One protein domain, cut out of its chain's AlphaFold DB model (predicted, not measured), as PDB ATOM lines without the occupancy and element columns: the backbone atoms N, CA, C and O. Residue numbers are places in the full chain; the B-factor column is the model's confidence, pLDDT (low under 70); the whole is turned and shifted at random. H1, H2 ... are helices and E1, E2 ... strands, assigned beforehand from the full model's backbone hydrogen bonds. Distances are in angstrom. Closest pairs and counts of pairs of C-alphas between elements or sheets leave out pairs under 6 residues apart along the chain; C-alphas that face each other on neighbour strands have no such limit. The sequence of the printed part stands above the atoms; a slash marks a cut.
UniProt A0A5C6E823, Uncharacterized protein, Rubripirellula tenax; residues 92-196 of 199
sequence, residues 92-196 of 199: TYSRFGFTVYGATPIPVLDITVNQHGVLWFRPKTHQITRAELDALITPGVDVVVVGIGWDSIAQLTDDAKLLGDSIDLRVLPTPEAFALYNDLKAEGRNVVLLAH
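Overview. This is residues 92 to 196 of the 199 residues of an uncharacterized protein of Rubripirellula tenax (UniProt A0A5C6E823). A twisted sheet of five strands, E5 E4 E8 E6 E7, has helix H3 over one face, and a small sheet of three strands, E1 E2 E3, stands at one end of the domain, next to H3. At the other end the short helices H1 and H2 sit together and only graze the large sheet. The printed part has 105 residues, with three named helices and eight named strands in the order E1 E2 E3 E4 E5 H1 E6 H2 E7 H3 E8; the large sheet is mixed, the small one antiparallel, and the class is mixed, helices and strands. It is compact, with a radius of gyration of the C-alphas of 12.5 A and spans of 33 by 30 by 20 A.

Along the chain. E1 is residues 92 to 95, from C-alpha 92 at (55.225, -2.834, -45.222); E2 is 98 to 101, E3 104 to 107, E4 110 to 113 and E5 119 to 122. H1 is residues 130 to 134, E6 143 to 147, 13.0 A long, and H2 158 to 165, 12.6 A. E7, residues 168 to 172, is 12.8 A long. H3, residues 174 to 186, is 18.3 A long. E8, residues 191 to 195, is 12.8 A long and ends at C-alpha 195 at (49.674, 1.875, -32.630).

Arrangement. The large sheet is twisted, with C-alphas up to 4.4 A off its best plane. E4 is antiparallel to the edge strand E5, in a hairpin with N 120 and O 112 at 2.7 A, and to E8, N 113 and O 193 at 2.7 A. E6 is parallel to E8, N 145 and O 192 at 2.8 A, and to the edge strand E7, N 146 and O 170 at 2.8 A. E6, H2, E7 form a strand-helix-strand unit, two parallel neighbours with a helix between; E5, H1, E6 and E7, H3, E8 are split units, with other strands between theirs; these three crossovers are right-handed. H3 makes two layers with this sheet, at a height of 8.4 A, over E6 and only just over E8, on which 3 of its C-alphas fall; it runs along the strands, at 18 degrees to E6 on the local plane. The closest C-alphas of H3 and E6 are Thr 174 and Gly 147, 4.1 A. H3 is also on the small sheet; Pro 175 and Ser 94 of E1 have the closest C-alphas, 7.2 A. E1 E2 E3 is a meander, each strand the antiparallel neighbour of the one before, with hairpins N 95 and O 98 at 2.8 A and N 106 and O 99 at 2.7 A. H1 and H2 touch, C-alphas of Arg 130 and Ala 160 being closest at 4.1 A; both are apart from H3. Every O i to N i+4 pair is within hydrogen-bond range in H1 and H3; H2 has 0 of 4, but 4 of 5 O i to N i+3 pairs.

Size, cuts and confidence. The C-alphas of Ala 103 and Asp 158 are the farthest apart, 35.2 A. The printed part has no cut and no long link. The mean pLDDT of the printed part is 95.5, and no printed residue is under 70.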
ATOM      1  N   THR A  92      54.350  -2.003 -44.372       95.88
ATOM      2  CA  THR A  92      55.225  -2.834 -45.222       95.88
ATOM      3  C   THR A  92      56.349  -3.494 -44.441       95.88
ATOM      4  O   THR A  92      56.836  -4.548 -44.841       95.88
ATOM      5  N   TYR A  93      56.761  -2.886 -43.331       96.62
ATOM      6  CA  TYR A  93      57.775  -3.421 -42.435       96.62
ATOM      7  C   TYR A  93      57.591  -2.846 -41.032       96.62
ATOM      8  O   TYR A  93      57.238  -1.677 -40.879       96.62
ATOM      9  N   SER A  94      57.882  -3.632 -40.002       96.75
ATOM     10  CA  SER A  94      57.881  -3.157 -38.620       96.75
ATOM     11  C   SER A  94      58.846  -3.952 -37.754       96.75
ATOM     12  O   SER A  94      58.923  -5.174 -37.852       96.75
ATOM     13  N   ARG A  95      59.542  -3.249 -36.863       96.94
ATOM     14  CA  ARG A  95      60.304  -3.785 -35.732       96.94
ATOM     15  C   ARG A  95      60.165  -2.838 -34.536       96.94
ATOM     16  O   ARG A  95      59.648  -1.732 -34.690       96.94
ATOM     17  N   PHE A  96      60.680  -3.231 -33.374       96.19
ATOM     18  CA  PHE A  96      60.711  -2.366 -32.195       96.19
ATOM     19  C   PHE A  96      61.301  -0.981 -32.525       96.19
ATOM     20  O   PHE A  96      62.436  -0.871 -32.999       96.19
ATOM     21  N   GLY A  97      60.510   0.073 -32.309       94.19
ATOM     22  CA  GLY A  97      60.897   1.463 -32.548       94.19
ATOM     23  C   GLY A  97      61.087   1.845 -34.018       94.19
ATOM     24  O   GLY A  97      61.687   2.884 -34.293       94.19
ATOM     25  N   PHE A  98      60.628   1.042 -34.982       95.62
ATOM     26  CA  PHE A  98      60.719   1.399 -36.397       95.62
ATOM     27  C   PHE A  98      59.624   0.741 -37.232       95.62
ATOM     28  O   PHE A  98      59.587  -0.480 -37.370       95.62
ATOM     29  N   THR A  99      58.806   1.566 -37.877       95.88
ATOM     30  CA  THR A  99      57.714   1.115 -38.746       95.88
ATOM     31  C   THR A  99      57.849   1.754 -40.121       95.88
ATOM     32  O   THR A  99      58.300   2.888 -40.243       95.88
ATOM     33  N   VAL A 100      57.457   1.043 -41.171       94.25
ATOM     34  CA  VAL A 100      57.333   1.579 -42.525       94.25
ATOM     35  C   VAL A 100      55.873   1.483 -42.940       94.25
ATOM     36  O   VAL A 100      55.319   0.389 -43.061       94.25
ATOM     37  N   TYR A 101      55.249   2.638 -43.153       94.62
ATOM     38  CA  TYR A 101      53.898   2.738 -43.695       94.62
ATOM     39  C   TYR A 101      53.995   3.055 -45.188       94.62
ATOM     40  O   TYR A 101      54.431   4.139 -45.582       94.62
ATOM     41  N   GLY A 102      53.662   2.078 -46.027       92.25
ATOM     42  CA  GLY A 102      53.906   2.123 -47.460       92.25
ATOM     43  C   GLY A 102      55.402   2.206 -47.771       92.25
ATOM     44  O   GLY A 102      56.127   1.231 -47.590       92.25
ATOM     45  N   ALA A 103      55.866   3.366 -48.229       86.31
ATOM     46  CA  ALA A 103      57.278   3.682 -48.446       86.31
ATOM     47  C   ALA A 103      57.847   4.665 -47.400       86.31
ATOM     48  O   ALA A 103      59.021   5.024 -47.478       86.31
ATOM     49  N   THR A 104      57.042   5.114 -46.432       87.81
ATOM     50  CA  THR A 104      57.431   6.128 -45.445       87.81
ATOM     51  C   THR A 104      58.044   5.461 -44.213       87.81
ATOM     52  O   THR A 104      57.313   4.792 -43.477       87.81
ATOM     53  N   PRO A 105      59.350   5.640 -43.941       90.62
ATOM     54  CA  PRO A 105      59.968   5.158 -42.713       90.62
ATOM     55  C   PRO A 105      59.602   6.064 -41.531       90.62
ATOM     56  O   PRO A 105      59.671   7.289 -41.621       90.62
ATOM     57  N   ILE A 106      59.245   5.450 -40.408       92.81
ATOM     58  CA  ILE A 106      58.763   6.107 -39.195       92.81
ATOM     59  C   ILE A 106      59.615   5.605 -38.024       92.81
ATOM     60  O   ILE A 106      59.347   4.537 -37.464       92.81
ATOM     61  N   PRO A 107      60.689   6.331 -37.669       93.25
ATOM     62  CA  PRO A 107      61.534   5.961 -36.548       93.25
ATOM     63  C   PRO A 107      60.886   6.405 -35.239       93.25
ATOM     64  O   PRO A 107      60.615   7.586 -35.046       93.25
ATOM     65  N   VAL A 108      60.697   5.461 -34.323       90.50
ATOM     66  CA  VAL A 108      60.347   5.667 -32.912       90.50
ATOM     67  C   VAL A 108      58.983   6.322 -32.674       90.50
ATOM     68  O   VAL A 108      58.525   6.299 -31.550       90.50
ATOM     69  N   LEU A 109      58.282   6.874 -33.662       92.75
ATOM     70  CA  LEU A 109      57.001   7.552 -33.447       92.75
ATOM     71  C   LEU A 109      55.833   6.571 -33.384       92.75
ATOM     72  O   LEU A 109      55.778   5.590 -34.124       92.75
ATOM     73  N   ASP A 110      54.880   6.868 -32.506       95.38
ATOM     74  CA  ASP A 110      53.586   6.197 -32.508       95.38
ATOM     75  C   ASP A 110      52.738   6.741 -33.645       95.38
ATOM     76  O   ASP A 110      52.780   7.937 -33.961       95.38
ATOM     77  N   ILE A 111      51.971   5.848 -34.253       95.88
ATOM     78  CA  ILE A 111      51.234   6.158 -35.465       95.88
ATOM     79  C   ILE A 111      49.750   5.973 -35.254       95.88
ATOM     80  O   ILE A 111      49.300   5.097 -34.519       95.88
ATOM     81  N   THR A 112      49.007   6.772 -35.992       96.44
ATOM     82  CA  THR A 112      47.582   6.622 -36.173       96.44
ATOM     83  C   THR A 112      47.294   6.663 -37.665       96.44
ATOM     84  O   THR A 112      47.880   7.463 -38.389       96.44
ATOM     85  N   VAL A 113      46.410   5.806 -38.149       95.88
ATOM     86  CA  VAL A 113      45.963   5.786 -39.537       95.88
ATOM     87  C   VAL A 113      44.443   5.804 -39.530       95.88
ATOM     88  O   VAL A 113      43.818   4.980 -38.870       95.88
ATOM     89  N   ASN A 114      43.837   6.762 -40.227       94.94
ATOM     90  CA  ASN A 114      42.379   6.813 -40.333       94.94
ATOM     91  C   ASN A 114      41.847   5.815 -41.383       94.94
ATOM     92  O   ASN A 114      42.615   5.236 -42.151       94.94
ATOM     93  N   GLN A 115      40.520   5.696 -41.493       94.81
ATOM     94  CA  GLN A 115      39.859   4.818 -42.475       94.81
ATOM     95  C   GLN A 115      40.307   5.039 -43.933       94.81
ATOM     96  O   GLN A 115      40.349   4.104 -44.736       94.81
ATOM     97  N   HIS A 116      40.720   6.264 -44.272       91.62
ATOM     98  CA  HIS A 116      41.188   6.649 -45.604       91.62
ATOM     99  C   HIS A 116      42.691   6.420 -45.819       91.62
ATOM    100  O   HIS A 116      43.220   6.843 -46.844       91.62
ATOM    101  N   GLY A 117      43.391   5.783 -44.876       90.75
ATOM    102  CA  GLY A 117      44.824   5.516 -44.979       90.75
ATOM    103  C   GLY A 117      45.711   6.741 -44.728       90.75
ATOM    104  O   GLY A 117      46.890   6.725 -45.091       90.75
ATOM    105  N   VAL A 118      45.177   7.811 -44.137       89.88
ATOM    106  CA  VAL A 118      45.956   9.008 -43.795       89.88
ATOM    107  C   VAL A 118      46.698   8.766 -42.486       89.88
ATOM    108  O   VAL A 118      46.073   8.554 -41.448       89.88
ATOM    109  N   LEU A 119      48.026   8.827 -42.562       91.31
ATOM    110  CA  LEU A 119      48.949   8.661 -41.443       91.31
ATOM    111  C   LEU A 119      49.054   9.936 -40.592       91.31
ATOM    112  O   LEU A 119      49.190  11.036 -41.124       91.31
ATOM    113  N   TRP A 120      49.082   9.743 -39.277       88.88
ATOM    114  CA  TRP A 120      49.205  10.746 -38.228       88.88
ATOM    115  C   TRP A 120      50.179  10.276 -37.153       88.88
ATOM    116  O   TRP A 120      50.316   9.077 -36.916       88.88
ATOM    117  N   PHE A 121      50.842  11.220 -36.490       91.56
ATOM    118  CA  PHE A 121      51.658  10.925 -35.315       91.56
ATOM    119  C   PHE A 121      50.909  11.314 -34.056       91.56
ATOM    120  O   PHE A 121      50.345  12.408 -33.976       91.56
ATOM    121  N   ARG A 122      50.945  10.432 -33.059       88.31
ATOM    122  CA  ARG A 122      50.419  10.726 -31.728       88.31
ATOM    123  C   ARG A 122      51.558  10.903 -30.722       88.31
ATOM    124  O   ARG A 122      52.630  10.317 -30.905       88.31
ATOM    125  N   PRO A 123      51.354  11.695 -29.658       88.94
ATOM    126  CA  PRO A 123      52.270  11.710 -28.528       88.94
ATOM    127  C   PRO A 123      52.447  10.301 -27.948       88.94
ATOM    128  O   PRO A 123      51.490   9.532 -27.863       88.94
ATOM    129  N   LYS A 124      53.666   9.973 -27.516       87.56
ATOM    130  CA  LYS A 124      53.924   8.710 -26.822       87.56
ATOM    131  C   LYS A 124      53.334   8.744 -25.421       87.56
ATOM    132  O   LYS A 124      53.817   9.478 -24.562       87.56
ATOM    133  N   THR A 125      52.341   7.900 -25.188       92.75
ATOM    134  CA  THR A 125      51.765   7.638 -23.866       92.75
ATOM    135  C   THR A 125      51.484   6.142 -23.732       92.75
ATOM    136  O   THR A 125      51.127   5.489 -24.713       92.75
ATOM    137  N   HIS A 126      51.599   5.605 -22.515       94.94
ATOM    138  CA  HIS A 126      51.160   4.236 -22.197       94.94
ATOM    139  C   HIS A 126      49.653   4.148 -21.907       94.94
ATOM    140  O   HIS A 126      49.162   3.098 -21.515       94.94
ATOM    141  N   GLN A 127      48.925   5.256 -22.043       97.12
ATOM    142  CA  GLN A 127      47.489   5.333 -21.799       97.12
ATOM    143  C   GLN A 127      46.819   5.856 -23.061       97.12
ATOM    144  O   GLN A 127      47.099   6.979 -23.484       97.12
ATOM    145  N   ILE A 128      45.981   5.018 -23.661       96.75
ATOM    146  CA  ILE A 128      45.200   5.319 -24.857       96.75
ATOM    147  C   ILE A 128      43.806   5.695 -24.379       96.75
ATOM    148  O   ILE A 128      43.073   4.869 -23.830       96.75
ATOM    149  N   THR A 129      43.481   6.969 -24.533       97.00
ATOM    150  CA  THR A 129      42.267   7.562 -23.975       97.00
ATOM    151  C   THR A 129      41.079   7.401 -24.915       97.00
ATOM    152  O   THR A 129      41.234   7.299 -26.134       97.00
ATOM    153  N   ARG A 130      39.865   7.466 -24.361       96.56
ATOM    154  CA  ARG A 130      38.637   7.469 -25.162       96.56
ATOM    155  C   ARG A 130      38.608   8.627 -26.160       96.56
ATOM    156  O   ARG A 130      38.253   8.421 -27.310       96.56
ATOM    157  N   ALA A 131      39.039   9.817 -25.740       95.19
ATOM    158  CA  ALA A 131      39.063  11.002 -26.594       95.19
ATOM    159  C   ALA A 131      39.961  10.825 -27.833       95.19
ATOM    160  O   ALA A 131      39.618  11.306 -28.913       95.19
ATOM    161  N   GLU A 132      41.090  10.121 -27.697       94.31
ATOM    162  CA  GLU A 132      41.955   9.791 -28.835       94.31
ATOM    163  C   GLU A 132      41.269   8.848 -29.824       94.31
ATOM    164  O   GLU A 132      41.432   9.024 -31.027       94.31
ATOM    165  N   LEU A 133      40.502   7.868 -29.336       95.88
ATOM    166  CA  LEU A 133      39.761   6.938 -30.191       95.88
ATOM    167  C   LEU A 133      38.553   7.617 -30.849       95.88
ATOM    168  O   LEU A 133      38.387   7.507 -32.062       95.88
ATOM    169  N   ASP A 134      37.765   8.383 -30.092       94.75
ATOM    170  CA  ASP A 134      36.595   9.117 -30.593       94.75
ATOM    171  C   ASP A 134      36.976  10.086 -31.727       94.75
ATOM    172  O   ASP A 134      36.248  10.213 -32.709       94.75
ATOM    173  N   ALA A 135      38.157  10.715 -31.659       92.56
ATOM    174  CA  ALA A 135      38.663  11.591 -32.720       92.56
ATOM    175  C   ALA A 135      38.944  10.868 -34.054       92.56
ATOM    176  O   ALA A 135      39.103  11.520 -35.090       92.56
ATOM    177  N   LEU A 136      39.032   9.536 -34.039       92.44
ATOM    178  CA  LEU A 136      39.305   8.700 -35.209       92.44
ATOM    179  C   LEU A 136      38.063   7.968 -35.713       92.44
ATOM    180  O   LEU A 136      38.029   7.562 -36.877       92.44
ATOM    181  N   ILE A 137      37.056   7.801 -34.856       94.56
ATOM    182  CA  ILE A 137      35.808   7.116 -35.178       94.56
ATOM    183  C   ILE A 137      34.874   8.099 -35.888       94.56
ATOM    184  O   ILE A 137      34.133   8.868 -35.282       94.56
ATOM    185  N   THR A 138      34.917   8.071 -37.217       94.19
ATOM    186  CA  THR A 138      34.006   8.823 -38.089       94.19
ATOM    187  C   THR A 138      32.912   7.916 -38.664       94.19
ATOM    188  O   THR A 138      33.071   6.694 -38.663       94.19
ATOM    189  N   PRO A 139      31.806   8.463 -39.211       94.75
ATOM    190  CA  PRO A 139      30.821   7.647 -39.914       94.75
ATOM    191  C   PRO A 139      31.467   6.774 -41.000       94.75
ATOM    192  O   PRO A 139      32.238   7.270 -41.825       94.75
ATOM    193  N   GLY A 140      31.137   5.481 -40.989       94.75
ATOM    194  CA  GLY A 140      31.654   4.494 -41.938       94.75
ATOM    195  C   GLY A 140      32.859   3.683 -41.458       94.75
ATOM    196  O   GLY A 140      33.231   2.763 -42.178       94.75
ATOM    197  N   VAL A 141      33.442   3.965 -40.282       97.38
ATOM    198  CA  VAL A 141      34.482   3.099 -39.695       97.38
ATOM    199  C   VAL A 141      33.870   1.749 -39.325       97.38
ATOM    200  O   VAL A 141      32.902   1.691 -38.570       97.38
ATOM    201  N   ASP A 142      34.476   0.668 -39.814       97.44
ATOM    202  CA  ASP A 142      34.036  -0.696 -39.526       97.44
ATOM    203  C   ASP A 142      34.753  -1.301 -38.314       97.44
ATOM    204  O   ASP A 142      34.166  -2.088 -37.577       97.44
ATOM    205  N   VAL A 143      36.046  -0.995 -38.163       98.44
ATOM    206  CA  VAL A 143      36.943  -1.565 -37.147       98.44
ATOM    207  C   VAL A 143      37.935  -0.510 -36.673       98.44
ATOM    208  O   VAL A 143      38.496   0.243 -37.475       98.44
ATOM    209  N   VAL A 144      38.233  -0.545 -35.376       98.50
ATOM    210  CA  VAL A 144      39.363   0.155 -34.764       98.50
ATOM    211  C   VAL A 144      40.374  -0.875 -34.267       98.50
ATOM    212  O   VAL A 144      40.082  -1.666 -33.374       98.50
ATOM    213  N   VAL A 145      41.582  -0.856 -34.827       98.69
ATOM    214  CA  VAL A 145      42.705  -1.683 -34.381       98.69
ATOM    215  C   VAL A 145      43.631  -0.847 -33.504       98.69
ATOM    216  O   VAL A 145      44.091   0.222 -33.909       98.69
ATOM    217  N   VAL A 146      43.941  -1.352 -32.315       98.50
ATOM    218  CA  VAL A 146      44.842  -0.720 -31.354       98.50
ATOM    219  C   VAL A 146      46.051  -1.619 -31.101       98.50
ATOM    220  O   VAL A 146      45.920  -2.692 -30.519       98.50
ATOM    221  N   GLY A 147      47.228  -1.159 -31.525       98.25
ATOM    222  CA  GLY A 147      48.522  -1.761 -31.217       98.25
ATOM    223  C   GLY A 147      49.065  -1.236 -29.891       98.25
ATOM    224  O   GLY A 147      49.435  -0.064 -29.801       98.25
ATOM    225  N   ILE A 148      49.134  -2.085 -28.868       98.00
ATOM    226  CA  ILE A 148      49.529  -1.696 -27.500       98.00
ATOM    227  C   ILE A 148      51.035  -1.780 -27.213       98.00
ATOM    228  O   ILE A 148      51.457  -1.755 -26.061       98.00
ATOM    229  N   GLY A 149      51.851  -1.844 -28.261       97.00
ATOM    230  CA  GLY A 149      53.298  -1.975 -28.158       97.00
ATOM    231  C   GLY A 149      53.773  -3.403 -28.405       97.00
ATOM    232  O   GLY A 149      52.987  -4.343 -28.520       97.00
ATOM    233  N   TRP A 150      55.084  -3.548 -28.551       96.69
ATOM    234  CA  TRP A 150      55.795  -4.817 -28.696       96.69
ATOM    235  C   TRP A 150      55.819  -5.601 -27.388       96.69
ATOM    236  O   TRP A 150      55.752  -6.826 -27.421       96.69
ATOM    237  N   ASP A 151      55.858  -4.895 -26.256       95.69
ATOM    238  CA  ASP A 151      55.868  -5.486 -24.919       95.69
ATOM    239  C   ASP A 151      54.476  -5.414 -24.260       95.69
ATOM    240  O   ASP A 151      54.304  -5.826 -23.114       95.69
ATOM    241  N   SER A 152      53.466  -4.926 -24.996       96.19
ATOM    242  CA  SER A 152      52.077  -4.774 -24.542       96.19
ATOM    243  C   SER A 152      51.935  -3.914 -23.279       96.19
ATOM    244  O   SER A 152      51.074  -4.178 -22.437       96.19
ATOM    245  N   ILE A 153      52.794  -2.900 -23.117       96.31
ATOM    246  CA  ILE A 153      52.783  -2.041 -21.921       96.31
ATOM    247  C   ILE A 153      51.706  -0.961 -22.018       96.31
ATOM    248  O   ILE A 153      51.132  -0.582 -20.992       96.31
ATOM    249  N   ALA A 154      51.415  -0.456 -23.221       96.50
ATOM    250  CA  ALA A 154      50.355   0.527 -23.390       96.50
ATOM    251  C   ALA A 154      48.978  -0.097 -23.106       96.50
ATOM    252  O   ALA A 154      48.713  -1.256 -23.406       96.50
ATOM    253  N   GLN A 155      48.073   0.673 -22.514       97.62
ATOM    254  CA  GLN A 155      46.742   0.198 -22.151       97.62
ATOM    255  C   GLN A 155      45.686   1.220 -22.538       97.62
ATOM    256  O   GLN A 155      45.935   2.425 -22.558       97.62
ATOM    257  N   LEU A 156      44.488   0.725 -22.830       97.94
ATOM    258  CA  LEU A 156      43.309   1.570 -22.933       97.94
ATOM    259  C   LEU A 156      42.870   1.990 -21.530       97.94
ATOM    260  O   LEU A 156      42.874   1.171 -20.604       97.94
ATOM    261  N   THR A 157      42.429   3.236 -21.399       97.94
ATOM    262  CA  THR A 157      41.709   3.689 -20.207       97.94
ATOM    263  C   THR A 157      40.380   2.934 -20.069       97.94
ATOM    264  O   THR A 157      39.854   2.385 -21.040       97.94
ATOM    265  N   ASP A 158      39.818   2.861 -18.862       97.50
ATOM    266  CA  ASP A 158      38.609   2.056 -18.631       97.50
ATOM    267  C   ASP A 158      37.402   2.547 -19.441       97.50
ATOM    268  O   ASP A 158      36.642   1.739 -19.968       97.50
ATOM    269  N   ASP A 159      37.273   3.858 -19.630       97.12
ATOM    270  CA  ASP A 159      36.258   4.463 -20.492       97.12
ATOM    271  C   ASP A 159      36.492   4.194 -21.988       97.12
ATOM    272  O   ASP A 159      35.526   4.110 -22.744       97.12
ATOM    273  N   ALA A 160      37.745   4.022 -22.420       97.12
ATOM    274  CA  ALA A 160      38.080   3.644 -23.792       97.12
ATOM    275  C   ALA A 160      37.711   2.186 -24.091       97.12
ATOM    276  O   ALA A 160      37.269   1.884 -25.196       97.12
ATOM    277  N   LYS A 161      37.837   1.280 -23.110       96.62
ATOM    278  CA  LYS A 161      37.445  -0.135 -23.268       96.62
ATOM    279  C   LYS A 161      35.951  -0.287 -23.567       96.62
ATOM    280  O   LYS A 161      35.580  -1.152 -24.352       96.62
ATOM    281  N   LEU A 162      35.115   0.588 -23.000       95.50
ATOM    282  CA  LEU A 162      33.664   0.600 -23.227       95.50
ATOM    283  C   LEU A 162      33.276   0.914 -24.681       95.50
ATOM    284  O   LEU A 162      32.149   0.638 -25.083       95.50
ATOM    285  N   LEU A 163      34.185   1.459 -25.502       93.75
ATOM    286  CA  LEU A 163      33.908   1.660 -26.929       93.75
ATOM    287  C   LEU A 163      33.656   0.343 -27.668       93.75
ATOM    288  O   LEU A 163      32.897   0.353 -28.636       93.75
ATOM    289  N   GLY A 164      34.216  -0.775 -27.189       90.81
ATOM    290  CA  GLY A 164      34.006  -2.103 -27.775       90.81
ATOM    291  C   GLY A 164      32.540  -2.549 -27.828       90.81
ATOM    292  O   GLY A 164      32.199  -3.402 -28.641       90.81
ATOM    293  N   ASP A 165      31.659  -1.936 -27.030       92.12
ATOM    294  CA  ASP A 165      30.216  -2.209 -27.063       92.12
ATOM    295  C   ASP A 165      29.516  -1.549 -28.267       92.12
ATOM    296  O   ASP A 165      28.398  -1.914 -28.626       92.12
ATOM    297  N   SER A 166      30.162  -0.555 -28.885       93.56
ATOM    298  CA  SER A 166      29.595   0.283 -29.953       93.56
ATOM    299  C   SER A 166      30.300   0.149 -31.303       93.56
ATOM    300  O   SER A 166      29.716   0.479 -32.334       93.56
ATOM    301  N   ILE A 167      31.546  -0.330 -31.309       95.94
ATOM    302  CA  ILE A 167      32.366  -0.508 -32.506       95.94
ATOM    303  C   ILE A 167      33.249  -1.744 -32.350       95.94
ATOM    304  O   ILE A 167      33.639  -2.092 -31.237       95.94
ATOM    305  N   ASP A 168      33.598  -2.398 -33.461       97.81
ATOM    306  CA  ASP A 168      34.534  -3.523 -33.435       97.81
ATOM    307  C   ASP A 168      35.950  -3.026 -33.081       97.81
ATOM    308  O   ASP A 168      36.702  -2.535 -33.928       97.81
ATOM    309  N   LEU A 169      36.279  -3.104 -31.790       98.25
ATOM    310  CA  LEU A 169      37.536  -2.655 -31.202       98.25
ATOM    311  C   LEU A 169      38.468  -3.849 -30.960       98.25
ATOM    312  O   LEU A 169      38.182  -4.735 -30.155       98.25
ATOM    313  N   ARG A 170      39.626  -3.850 -31.625       98.38
ATOM    314  CA  ARG A 170      40.632  -4.919 -31.555       98.38
ATOM    315  C   ARG A 170      41.904  -4.410 -30.901       98.38
ATOM    316  O   ARG A 170      42.656  -3.667 -31.519       98.38
ATOM    317  N   VAL A 171      42.156  -4.828 -29.666       98.31
ATOM    318  CA  VAL A 171      43.367  -4.469 -28.914       98.31
ATOM    319  C   VAL A 171      44.349  -5.636 -28.969       98.31
ATOM    320  O   VAL A 171      44.019  -6.733 -28.524       98.31
ATOM    321  N   LEU A 172      45.529  -5.418 -29.545       98.56
ATOM    322  CA  LEU A 172      46.515  -6.460 -29.847       98.56
ATOM    323  C   LEU A 172      47.940  -5.932 -29.637       98.56
ATOM    324  O   LEU A 172      48.150  -4.718 -29.744       98.56
ATOM    325  N   PRO A 173      48.945  -6.798 -29.410       98.12
ATOM    326  CA  PRO A 173      50.327  -6.355 -29.513       98.12
ATOM    327  C   PRO A 173      50.603  -5.821 -30.928       98.12
ATOM    328  O   PRO A 173      49.931  -6.156 -31.909       98.12
ATOM    329  N   THR A 174      51.534  -4.872 -31.027       97.94
ATOM    330  CA  THR A 174      51.712  -4.064 -32.244       97.94
ATOM    331  C   THR A 174      51.997  -4.879 -33.516       97.94
ATOM    332  O   THR A 174      51.432  -4.532 -34.558       97.94
ATOM    333  N   PRO A 175      52.817  -5.948 -33.499       97.69
ATOM    334  CA  PRO A 175      53.021  -6.786 -34.683       97.69
ATOM    335  C   PRO A 175      51.721  -7.410 -35.213       97.69
ATOM    336  O   PRO A 175      51.450  -7.356 -36.415       97.69
ATOM    337  N   GLU A 176      50.890  -7.949 -34.323       98.50
ATOM    338  CA  GLU A 176      49.603  -8.565 -34.644       98.50
ATOM    339  C   GLU A 176      48.585  -7.514 -35.093       98.50
ATOM    340  O   GLU A 176      47.851  -7.738 -36.055       98.50
ATOM    341  N   ALA A 177      48.578  -6.341 -34.454       98.56
ATOM    342  CA  ALA A 177      47.759  -5.206 -34.864       98.56
ATOM    343  C   ALA A 177      48.077  -4.763 -36.303       98.56
ATOM    344  O   ALA A 177      47.168  -4.502 -37.090       98.56
ATOM    345  N   PHE A 178      49.358  -4.701 -36.676       98.25
ATOM    346  CA  PHE A 178      49.770  -4.349 -38.036       98.25
ATOM    347  C   PHE A 178      49.398  -5.414 -39.067       98.25
ATOM    348  O   PHE A 178      48.977  -5.054 -40.169       98.25
ATOM    349  N   ALA A 179      49.526  -6.697 -38.720       98.50
ATOM    350  CA  ALA A 179      49.070  -7.787 -39.577       98.50
ATOM    351  C   ALA A 179      47.554  -7.697 -39.815       98.50
ATOM    352  O   ALA A 179      47.124  -7.592 -40.961       98.50
ATOM    353  N   LEU A 180      46.767  -7.593 -38.739       98.69
ATOM    354  CA  LEU A 180      45.312  -7.476 -38.822       98.69
ATOM    355  C   LEU A 180      44.873  -6.240 -39.618       98.69
ATOM    356  O   LEU A 180      43.970  -6.323 -40.446       98.69
ATOM    357  N   TYR A 181      45.511  -5.089 -39.393       98.62
ATOM    358  CA  TYR A 181      45.235  -3.875 -40.162       98.62
ATOM    359  C   TYR A 181      45.430  -4.103 -41.666       98.62
ATOM    360  O   TYR A 181      44.572  -3.726 -42.463       98.62
ATOM    361  N   ASN A 182      46.540  -4.731 -42.061       98.44
ATOM    362  CA  ASN A 182      46.825  -5.001 -43.465       98.44
ATOM    363  C   ASN A 182      45.800  -5.950 -44.093       98.44
ATOM    364  O   ASN A 182      45.357  -5.687 -45.211       98.44
ATOM    365  N   ASP A 183      45.416  -7.008 -43.378       98.50
ATOM    366  CA  ASP A 183      44.430  -7.982 -43.847       98.50
ATOM    367  C   ASP A 183      43.073  -7.305 -44.075       98.50
ATOM    368  O   ASP A 183      42.523  -7.350 -45.175       98.50
ATOM    369  N   LEU A 184      42.589  -6.544 -43.090       98.19
ATOM    370  CA  LEU A 184      41.314  -5.836 -43.207       98.19
ATOM    371  C   LEU A 184      41.331  -4.757 -44.304       98.19
ATOM    372  O   LEU A 184      40.331  -4.547 -44.995       98.19
ATOM    373  N   LYS A 185      42.460  -4.067 -44.510       96.75
ATOM    374  CA  LYS A 185      42.602  -3.121 -45.629       96.75
ATOM    375  C   LYS A 185      42.601  -3.832 -46.979       96.75
ATOM    376  O   LYS A 185      42.024  -3.296 -47.923       96.75
ATOM    377  N   ALA A 186      43.201  -5.018 -47.079       96.00
ATOM    378  CA  ALA A 186      43.158  -5.836 -48.290       96.00
ATOM    379  C   ALA A 186      41.735  -6.340 -48.599       96.00
ATOM    380  O   ALA A 186      41.370  -6.457 -49.767       96.00
ATOM    381  N   GLU A 187      40.914  -6.554 -47.569       97.50
ATOM    382  CA  GLU A 187      39.480  -6.856 -47.686       97.50
ATOM    383  C   GLU A 187      38.616  -5.635 -48.064       97.50
ATOM    384  O   GLU A 187      37.423  -5.777 -48.324       97.50
ATOM    385  N   GLY A 188      39.193  -4.429 -48.100       96.19
ATOM    386  CA  GLY A 188      38.474  -3.195 -48.422       96.19
ATOM    387  C   GLY A 188      37.665  -2.610 -47.260       96.19
ATOM    388  O   GLY A 188      36.804  -1.761 -47.494       96.19
ATOM    389  N   ARG A 189      37.931  -3.034 -46.018       97.88
ATOM    390  CA  ARG A 189      37.268  -2.509 -44.815       97.88
ATOM    391  C   ARG A 189      37.747  -1.091 -44.482       97.88
ATOM    392  O   ARG A 189      38.917  -0.735 -44.672       97.88
ATOM    393  N   ASN A 190      36.851  -0.294 -43.908       97.38
ATOM    394  CA  ASN A 190      37.148   1.032 -43.374       97.38
ATOM    395  C   ASN A 190      37.771   0.900 -41.981       97.38
ATOM    396  O   ASN A 190      37.085   0.932 -40.960       97.38
ATOM    397  N   VAL A 191      39.090   0.719 -41.952       98.19
ATOM    398  CA  VAL A 191      39.832   0.429 -40.720       98.19
ATOM    399  C   VAL A 191      40.606   1.632 -40.220       98.19
ATOM    400  O   VAL A 191      41.366   2.249 -40.965       98.19
ATOM    401  N   VAL A 192      40.465   1.905 -38.928       98.06
ATOM    402  CA  VAL A 192      41.330   2.813 -38.176       98.06
ATOM    403  C   VAL A 192      42.411   2.003 -37.464       98.06
ATOM    404  O   VAL A 192      42.133   0.942 -36.913       98.06
ATOM    405  N   LEU A 193      43.635   2.522 -37.440       98.19
ATOM    406  CA  LEU A 193      44.756   1.982 -36.674       98.19
ATOM    407  C   LEU A 193      45.278   3.044 -35.711       98.19
ATOM    408  O   LEU A 193      45.539   4.168 -36.124       98.19
ATOM    409  N   LEU A 194      45.510   2.681 -34.458       97.88
ATOM    410  CA  LEU A 194      46.302   3.454 -33.505       97.88
ATOM    411  C   LEU A 194      47.343   2.509 -32.919       97.88
ATOM    412  O   LEU A 194      46.977   1.477 -32.376       97.88
ATOM    413  N   ALA A 195      48.632   2.810 -33.035       97.69
ATOM    414  CA  ALA A 195      49.674   1.875 -32.630       97.69
ATOM    415  C   ALA A 195      50.837   2.541 -31.899       97.69
ATOM    416  O   ALA A 195      51.440   3.509 -32.376       97.69
ATOM    417  N   HIS A 196      51.200   1.937 -30.773       97.00
ATOM    418  CA  HIS A 196      52.430   2.210 -30.059       97.00
ATOM    419  C   HIS A 196      53.597   1.462 -30.718       97.00
ATOM    420  O   HIS A 196      53.545   0.251 -30.934       97.00
TER     421      HIS A 196